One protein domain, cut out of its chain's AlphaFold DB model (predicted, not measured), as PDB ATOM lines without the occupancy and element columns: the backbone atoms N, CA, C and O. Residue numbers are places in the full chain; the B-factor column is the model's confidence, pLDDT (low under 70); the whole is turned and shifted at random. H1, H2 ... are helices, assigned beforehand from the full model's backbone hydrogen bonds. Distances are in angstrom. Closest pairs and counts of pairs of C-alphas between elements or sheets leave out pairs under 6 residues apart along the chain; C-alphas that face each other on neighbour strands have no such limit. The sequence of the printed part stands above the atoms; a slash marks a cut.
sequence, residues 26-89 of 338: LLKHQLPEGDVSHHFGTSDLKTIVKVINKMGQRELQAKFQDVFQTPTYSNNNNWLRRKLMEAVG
ATOM      1  N   LEU A  26     168.840 143.245 206.435       55.31
ATOM      2  CA  LEU A  26     167.779 142.806 207.349       55.31
ATOM      3  C   LEU A  26     167.589 143.652 208.637       55.31
ATOM      4  O   LEU A  26     166.636 143.415 209.381       55.31
ATOM      5  N   LEU A  27     168.484 144.596 208.946       53.97
ATOM      6  CA  LEU A  27     168.395 145.499 210.104       53.97
ATOM      7  C   LEU A  27     168.322 146.991 209.726       53.97
ATOM      8  O   LEU A  27     168.154 147.815 210.618       53.97
ATOM      9  N   LYS A  28     168.426 147.360 208.440       59.09
ATOM     10  CA  LYS A  28     168.493 148.775 208.017       59.09
ATOM     11  C   LYS A  28     167.143 149.488 207.897       59.09
ATOM     12  O   LYS A  28     167.118 150.711 207.834       59.09
ATOM     13  N   HIS A  29     166.041 148.746 207.883       61.50
ATOM     14  CA  HIS A  29     164.698 149.312 207.788       61.50
ATOM     15  C   HIS A  29     164.247 149.830 209.164       61.50
ATOM     16  O   HIS A  29     163.846 149.048 210.036       61.50
ATOM     17  N   GLN A  30     164.368 151.146 209.343       60.00
ATOM     18  CA  GLN A  30     163.701 151.902 210.404       60.00
ATOM     19  C   GLN A  30     162.189 151.913 210.129       60.00
ATOM     20  O   GLN A  30     161.777 151.842 208.971       60.00
ATOM     21  N   LEU A  31     161.364 151.962 211.176       67.50
ATOM     22  CA  LEU A  31     159.930 152.223 211.010       67.50
ATOM     23  C   LEU A  31     159.748 153.669 210.514       67.50
ATOM     24  O   LEU A  31     160.395 154.552 211.075       67.50
ATOM     25  N   PRO A  32     158.850 153.947 209.552       61.41
ATOM     26  CA  PRO A  32     158.241 155.270 209.485       61.41
ATOM     27  C   PRO A  32     157.365 155.478 210.730       61.41
ATOM     28  O   PRO A  32     156.703 154.548 211.187       61.41
ATOM     29  N   GLU A  33     157.326 156.696 211.266       57.03
ATOM     30  CA  GLU A  33     156.638 157.038 212.528       57.03
ATOM     31  C   GLU A  33     155.099 157.148 212.390       57.03
ATOM     32  O   GLU A  33     154.443 157.885 213.122       57.03
ATOM     33  N   GLY A  34     154.514 156.435 211.423       62.97
ATOM     34  CA  GLY A  34     153.084 156.448 211.108       62.97
ATOM     35  C   GLY A  34     152.326 155.233 211.648       62.97
ATOM     36  O   GLY A  34     152.907 154.196 211.963       62.97
ATOM     37  N   ASP A  35     150.999 155.344 211.714       70.50
ATOM     38  CA  ASP A  35     150.127 154.316 212.288       70.50
ATOM     39  C   ASP A  35     149.952 153.110 211.335       70.50
ATOM     40  O   ASP A  35     149.029 153.019 210.518       70.50
ATOM     41  N   VAL A  36     150.896 152.166 211.416       77.12
ATOM     42  CA  VAL A  36     151.041 151.024 210.491       77.12
ATOM     43  C   VAL A  36     149.776 150.146 210.403       77.12
ATOM     44  O   VAL A  36     149.540 149.475 209.393       77.12
ATOM     45  N   SER A  37     148.919 150.198 211.425       78.44
ATOM     46  CA  SER A  37     147.604 149.550 211.516       78.44
ATOM     47  C   SER A  37     146.755 149.702 210.239       78.44
ATOM     48  O   SER A  37     146.139 148.734 209.783       78.44
ATOM     49  N   HIS A  38     146.777 150.879 209.599       80.50
ATOM     50  CA  HIS A  38     145.992 151.149 208.387       80.50
ATOM     51  C   HIS A  38     146.331 150.210 207.215       80.50
ATOM     52  O   HIS A  38     145.428 149.777 206.496       80.50
ATOM     53  N   HIS A  39     147.596 149.796 207.058       81.06
ATOM     54  CA  HIS A  39     148.023 148.909 205.963       81.06
ATOM     55  C   HIS A  39     147.451 147.481 206.064       81.06
ATOM     56  O   HIS A  39     147.521 146.726 205.088       81.06
ATOM     57  N   PHE A  40     146.884 147.105 207.215       84.19
ATOM     58  CA  PHE A  40     146.258 145.802 207.463       84.19
ATOM     59  C   PHE A  40     144.721 145.846 207.463       84.19
ATOM     60  O   PHE A  40     144.089 144.817 207.708       84.19
ATOM     61  N   GLY A  41     144.109 147.014 207.220       83.81
ATOM     62  CA  GLY A  41     142.650 147.191 207.182       83.81
ATOM     63  C   GLY A  41     141.924 146.870 208.497       83.81
ATOM     64  O   GLY A  41     140.709 146.702 208.502       83.81
ATOM     65  N   THR A  42     142.658 146.734 209.605       84.00
ATOM     66  CA  THR A  42     142.150 146.325 210.921       84.00
ATOM     67  C   THR A  42     142.967 146.990 212.025       84.00
ATOM     68  O   THR A  42     144.179 147.123 211.898       84.00
ATOM     69  N   SER A  43     142.314 147.389 213.120       82.94
ATOM     70  CA  SER A  43     142.961 147.990 214.297       82.94
ATOM     71  C   SER A  43     143.209 147.000 215.446       82.94
ATOM     72  O   SER A  43     144.004 147.285 216.340       82.94
ATOM     73  N   ASP A  44     142.585 145.812 215.445       88.62
ATOM     74  CA  ASP A  44     142.901 144.778 216.441       88.62
ATOM     75  C   ASP A  44     144.240 144.105 216.114       88.62
ATOM     76  O   ASP A  44     144.325 143.215 215.262       88.62
ATOM     77  N   LEU A  45     145.258 144.460 216.894       89.06
ATOM     78  CA  LEU A  45     146.578 143.830 216.965       89.06
ATOM     79  C   LEU A  45     146.530 142.286 216.882       89.06
ATOM     80  O   LEU A  45     147.371 141.670 216.224       89.06
ATOM     81  N   LYS A  46     145.534 141.627 217.497       90.31
ATOM     82  CA  LYS A  46     145.388 140.158 217.460       90.31
ATOM     83  C   LYS A  46     144.893 139.649 216.103       90.31
ATOM     84  O   LYS A  46     145.247 138.527 215.731       90.31
ATOM     85  N   THR A  47     144.102 140.422 215.355       91.44
ATOM     86  CA  THR A  47     143.798 140.116 213.945       91.44
ATOM     87  C   THR A  47     145.017 140.337 213.058       91.44
ATOM     88  O   THR A  47     145.367 139.418 212.318       91.44
ATOM     89  N   ILE A  48     145.741 141.450 213.215       91.00
ATOM     90  CA  ILE A  48     146.949 141.753 212.433       91.00
ATOM     91  C   ILE A  48     147.990 140.627 212.575       91.00
ATOM     92  O   ILE A  48     148.462 140.083 211.576       91.00
ATOM     93  N   VAL A  49     148.266 140.158 213.800       92.38
ATOM     94  CA  VAL A  49     149.161 139.005 214.045       92.38
ATOM     95  C   VAL A  49     148.659 137.719 213.379       92.38
ATOM     96  O   VAL A  49     149.467 136.951 212.847       92.38
ATOM     97  N   LYS A  50     147.347 137.453 213.369       94.06
ATOM     98  CA  LYS A  50     146.778 136.285 212.667       94.06
ATOM     99  C   LYS A  50     146.937 136.407 211.149       94.06
ATOM    100  O   LYS A  50     147.218 135.397 210.510       94.06
ATOM    101  N   VAL A  51     146.794 137.606 210.582       94.38
ATOM    102  CA  VAL A  51     147.001 137.870 209.148       94.38
ATOM    103  C   VAL A  51     148.482 137.706 208.786       94.38
ATOM    104  O   VAL A  51     148.799 136.898 207.918       94.38
ATOM    105  N   ILE A  52     149.406 138.333 209.524       94.00
ATOM    106  CA  ILE A  52     150.866 138.196 209.331       94.00
ATOM    107  C   ILE A  52     151.328 136.728 209.392       94.00
ATOM    108  O   ILE A  52     152.168 136.304 208.597       94.00
ATOM    109  N   ASN A  53     150.771 135.920 210.300       94.69
ATOM    110  CA  ASN A  53     151.115 134.498 210.393       94.69
ATOM    111  C   ASN A  53     150.459 133.616 209.316       94.69
ATOM    112  O   ASN A  53     150.997 132.549 209.019       94.69
ATOM    113  N   LYS A  54     149.340 134.048 208.717       96.25
ATOM    114  CA  LYS A  54     148.713 133.378 207.564       96.25
ATOM    115  C   LYS A  54     149.389 133.723 206.234       96.25
ATOM    116  O   LYS A  54     149.454 132.848 205.379       96.25
ATOM    117  N   MET A  55     149.891 134.951 206.073       96.00
ATOM    118  CA  MET A  55     150.457 135.434 204.809       96.00
ATOM    119  C   MET A  55     151.638 134.592 204.309       96.00
ATOM    120  O   MET A  55     152.507 134.185 205.089       96.00
ATOM    121  N   GLY A  56     151.681 134.367 202.998       95.69
ATOM    122  CA  GLY A  56     152.766 133.716 202.272       95.69
ATOM    123  C   GLY A  56     153.927 134.654 201.920       95.69
ATOM    124  O   GLY A  56     153.852 135.871 202.068       95.69
ATOM    125  N   GLN A  57     155.015 134.080 201.402       96.31
ATOM    126  CA  GLN A  57     156.284 134.777 201.134       96.31
ATOM    127  C   GLN A  57     156.138 136.021 200.231       96.31
ATOM    128  O   GLN A  57     156.736 137.053 200.529       96.31
ATOM    129  N   ARG A  58     155.321 135.956 199.167       96.62
ATOM    130  CA  ARG A  58     155.069 137.092 198.254       96.62
ATOM    131  C   ARG A  58     154.243 138.200 198.917       96.62
ATOM    132  O   ARG A  58     154.538 139.375 198.740       96.62
ATOM    133  N   GLU A  59     153.241 137.826 199.708       96.31
ATOM    134  CA  GLU A  59     152.362 138.757 200.430       96.31
ATOM    135  C   GLU A  59     153.123 139.483 201.545       96.31
ATOM    136  O   GLU A  59     152.983 140.690 201.711       96.31
ATOM    137  N   LEU A  60     154.000 138.766 202.258       96.31
ATOM    138  CA  LEU A  60     154.888 139.341 203.269       96.31
ATOM    139  C   LEU A  60     155.903 140.323 202.666       96.31
ATOM    140  O   LEU A  60     156.214 141.317 203.312       96.31
ATOM    141  N   GLN A  61     156.404 140.075 201.451       95.62
ATOM    142  CA  GLN A  61     157.269 141.024 200.735       95.62
ATOM    143  C   GLN A  61     156.491 142.261 200.267       95.62
ATOM    144  O   GLN A  61     156.962 143.375 200.476       95.62
ATOM    145  N   ALA A  62     155.285 142.083 199.716       95.31
ATOM    146  CA  ALA A  62     154.419 143.192 199.315       95.31
ATOM    147  C   ALA A  62     154.027 144.072 200.516       95.31
ATOM    148  O   ALA A  62     154.271 145.272 200.500       95.31
ATOM    149  N   LYS A  63     153.541 143.481 201.618       94.44
ATOM    150  CA  LYS A  63     153.222 144.238 202.841       94.44
ATOM    151  C   LYS A  63     154.447 144.865 203.501       94.44
ATOM    152  O   LYS A  63     154.311 145.889 204.157       94.44
ATOM    153  N   PHE A  64     155.640 144.301 203.322       94.19
ATOM    154  CA  PHE A  64     156.871 144.965 203.747       94.19
ATOM    155  C   PHE A  64     157.151 146.219 202.910       94.19
ATOM    156  O   PHE A  64     157.505 147.248 203.477       94.19
ATOM    157  N   GLN A  65     156.942 146.160 201.592       93.38
ATOM    158  CA  GLN A  65     157.060 147.326 200.718       93.38
ATOM    159  C   GLN A  65     156.004 148.395 201.036       93.38
ATOM    160  O   GLN A  65     156.371 149.562 201.112       93.38
ATOM    161  N   ASP A  66     154.749 148.017 201.303       92.25
ATOM    162  CA  ASP A  66     153.697 148.954 201.736       92.25
ATOM    163  C   ASP A  66     154.092 149.714 203.015       92.25
ATOM    164  O   ASP A  66     153.908 150.924 203.107       92.25
ATOM    165  N   VAL A  67     154.607 148.987 204.014       91.38
ATOM    166  CA  VAL A  67     154.835 149.486 205.380       91.38
ATOM    167  C   VAL A  67     156.159 150.233 205.527       91.38
ATOM    168  O   VAL A  67     156.214 151.257 206.195       91.38
ATOM    169  N   PHE A  68     157.236 149.730 204.922       89.62
ATOM    170  CA  PHE A  68     158.575 150.326 205.015       89.62
ATOM    171  C   PHE A  68     158.939 151.174 203.789       89.62
ATOM    172  O   PHE A  68     160.086 151.605 203.671       89.62
ATOM    173  N   GLN A  69     158.013 151.344 202.837       90.00
ATOM    174  CA  GLN A  69     158.203 152.055 201.558       90.00
ATOM    175  C   GLN A  69     159.421 151.559 200.746       90.00
ATOM    176  O   GLN A  69     159.904 152.222 199.833       90.00
ATOM    177  N   THR A  70     159.923 150.362 201.072       88.00
ATOM    178  CA  THR A  70     161.187 149.805 200.578       88.00
ATOM    179  C   THR A  70     160.962 148.359 200.132       88.00
ATOM    180  O   THR A  70     160.540 147.541 200.956       88.00
ATOM    181  N   PRO A  71     161.255 147.983 198.873       90.94
ATOM    182  CA  PRO A  71     161.139 146.596 198.431       90.94
ATOM    183  C   PRO A  71     162.131 145.690 199.176       90.94
ATOM    184  O   PRO A  71     163.242 146.099 199.518       90.94
ATOM    185  N   THR A  72     161.753 144.430 199.414       91.81
ATOM    186  CA  THR A  72     162.635 143.447 200.058       91.81
ATOM    187  C   THR A  72     162.598 142.088 199.370       91.81
ATOM    188  O   THR A  72     161.540 141.517 199.117       91.81
ATOM    189  N   TYR A  73     163.784 141.534 199.118       93.19
ATOM    190  CA  TYR A  73     163.977 140.230 198.472       93.19
ATOM    191  C   TYR A  73     164.276 139.108 199.480       93.19
ATOM    192  O   TYR A  73     164.665 138.003 199.110       93.19
ATOM    193  N   SER A  74     164.098 139.371 200.781       90.25
ATOM    194  CA  SER A  74     164.377 138.400 201.842       90.25
ATOM    195  C   SER A  74     163.460 137.178 201.744       90.25
ATOM    196  O   SER A  74     162.247 137.292 201.912       90.25
ATOM    197  N   ASN A  75     164.039 135.993 201.538       93.81
ATOM    198  CA  ASN A  75     163.329 134.704 201.509       93.81
ATOM    199  C   ASN A  75     163.130 134.098 202.922       93.81
ATOM    200  O   ASN A  75     162.981 132.889 203.098       93.81
ATOM    201  N   ASN A  76     163.212 134.928 203.969       94.88
ATOM    202  CA  ASN A  76     163.076 134.504 205.359       94.88
ATOM    203  C   ASN A  76     161.736 134.977 205.939       94.88
ATOM    204  O   ASN A  76     161.670 135.987 206.643       94.88
ATOM    205  N   ASN A  77     160.679 134.194 205.692       95.62
ATOM    206  CA  ASN A  77     159.339 134.384 206.267       95.62
ATOM    207  C   ASN A  77     159.353 134.698 207.778       95.62
ATOM    208  O   ASN A  77     158.591 135.542 208.243       95.62
ATOM    209  N   ASN A  78     160.228 134.053 208.561       94.69
ATOM    210  CA  ASN A  78     160.301 134.265 210.012       94.69
ATOM    211  C   ASN A  78     160.921 135.617 210.394       94.69
ATOM    212  O   ASN A  78     160.600 136.144 211.456       94.69
ATOM    213  N   TRP A  79     161.801 136.179 209.561       93.69
ATOM    214  CA  TRP A  79     162.295 137.546 209.732       93.69
ATOM    215  C   TRP A  79     161.246 138.568 209.276       93.69
ATOM    216  O   TRP A  79     160.914 139.457 210.058       93.69
ATOM    217  N   LEU A  80     160.647 138.381 208.090       95.00
ATOM    218  CA  LEU A  80     159.588 139.255 207.560       95.00
ATOM    219  C   LEU A  80     158.430 139.409 208.553       95.00
ATOM    220  O   LEU A  80     158.063 140.525 208.912       95.00
ATOM    221  N   ARG A  81     157.905 138.291 209.075       95.19
ATOM    222  CA  ARG A  81     156.820 138.308 210.069       95.19
ATOM    223  C   ARG A  81     157.203 139.047 211.349       95.19
ATOM    224  O   ARG A  81     156.356 139.731 211.910       95.19
ATOM    225  N   ARG A  82     158.456 138.945 211.817       92.00
ATOM    226  CA  ARG A  82     158.905 139.717 212.989       92.00
ATOM    227  C   ARG A  82     158.988 141.204 212.689       92.00
ATOM    228  O   ARG A  82     158.455 141.958 213.485       92.00
ATOM    229  N   LYS A  83     159.568 141.610 211.556       91.81
ATOM    230  CA  LYS A  83     159.653 143.030 211.187       91.81
ATOM    231  C   LYS A  83     158.283 143.666 210.939       91.81
ATOM    232  O   LYS A  83     158.089 144.810 211.318       91.81
ATOM    233  N   LEU A  84     157.314 142.923 210.399       92.31
ATOM    234  CA  LEU A  84     155.931 143.396 210.272       92.31
ATOM    235  C   LEU A  84     155.191 143.473 211.620       92.31
ATOM    236  O   LEU A  84     154.389 144.377 211.806       92.31
ATOM    237  N   MET A  85     155.459 142.576 212.580       91.75
ATOM    238  CA  MET A  85     154.929 142.730 213.948       91.75
ATOM    239  C   MET A  85     155.583 143.917 214.674       91.75
ATOM    240  O   MET A  85     154.881 144.709 215.291       91.75
ATOM    241  N   GLU A  86     156.902 144.066 214.542       89.38
ATOM    242  CA  GLU A  86     157.694 145.178 215.081       89.38
ATOM    243  C   GLU A  86     157.199 146.533 214.548       89.38
ATOM    244  O   GLU A  86     157.057 147.468 215.328       89.38
ATOM    245  N   ALA A  87     156.844 146.607 213.258       88.38
ATOM    246  CA  ALA A  87     156.223 147.782 212.641       88.38
ATOM    247  C   ALA A  87     154.862 148.154 213.256       88.38
ATOM    248  O   ALA A  87     154.539 149.324 213.391       88.38
ATOM    249  N   VAL A  88     154.084 147.161 213.692       86.69
ATOM    250  CA  VAL A  88     152.764 147.325 214.332       86.69
ATOM    251  C   VAL A  88     152.907 147.612 215.846       86.69
ATOM    252  O   VAL A  88     151.995 147.388 216.635       86.69
ATOM    253  N   GLY A  89     154.091 148.045 216.300       82.25
ATOM    254  CA  GLY A  89     154.405 148.307 217.713       82.25
ATOM    255  C   GLY A  89     154.455 147.054 218.600       82.25
ATOM    256  O   GLY A  89     154.790 147.126 219.784       82.25
TER     257      GLY A  89
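This is residues 26 to 89 of the 338 residues of an uncharacterized protein of Tetraselmis sp. GSL018 (UniProt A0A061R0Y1). Helices H3 and H4 lie side by side, H2 packs on H4 running the other way, and short H1 bridges H2 and the later part of H3. The printed part has 64 residues, with four named helices in the order H1, H2, H3, H4 and no named strand: all helix. It is compact, radius of gyration of the C-alphas 10.6 A, spanning 28 by 25 by 15 A.

H1 is residues 36 to 40, from C-alpha 36 at (151.041, 151.024, 210.491); H2 is 45 to 54, 14.2 A; H3 is 57 to 68, 16.2 A; H4 is 77 to 87, 15.2 A, ending at C-alpha 87 (156.223, 147.782, 212.641).

H3 and H4 touch, closest C-alphas Gln 57 and Asn 77 at 6.0 A, a shallow tilt of 25 degrees, the same way. H2 touches H4, closest C-alphas Ile 52 and Arg 81 at 6.0 A, a shallow tilt of 19 degrees, opposite ways. H1 touches H3 at residues 63 to 67 alone, closest C-alphas Val 36 and Val 67 at 6.5 A. Every O i to N i+4 pair is within hydrogen-bond range in H2 and H3, 6 of 7 in H4, and 0 of 1 in H1, where 2 of 2 O i to N i+3 pairs are.

The printed part has no cut and no long link between helices. The C-alphas of Asp 44 and Tyr 73 are farthest apart, 28.1 A. Residues 26 to 34 have pLDDT under 70.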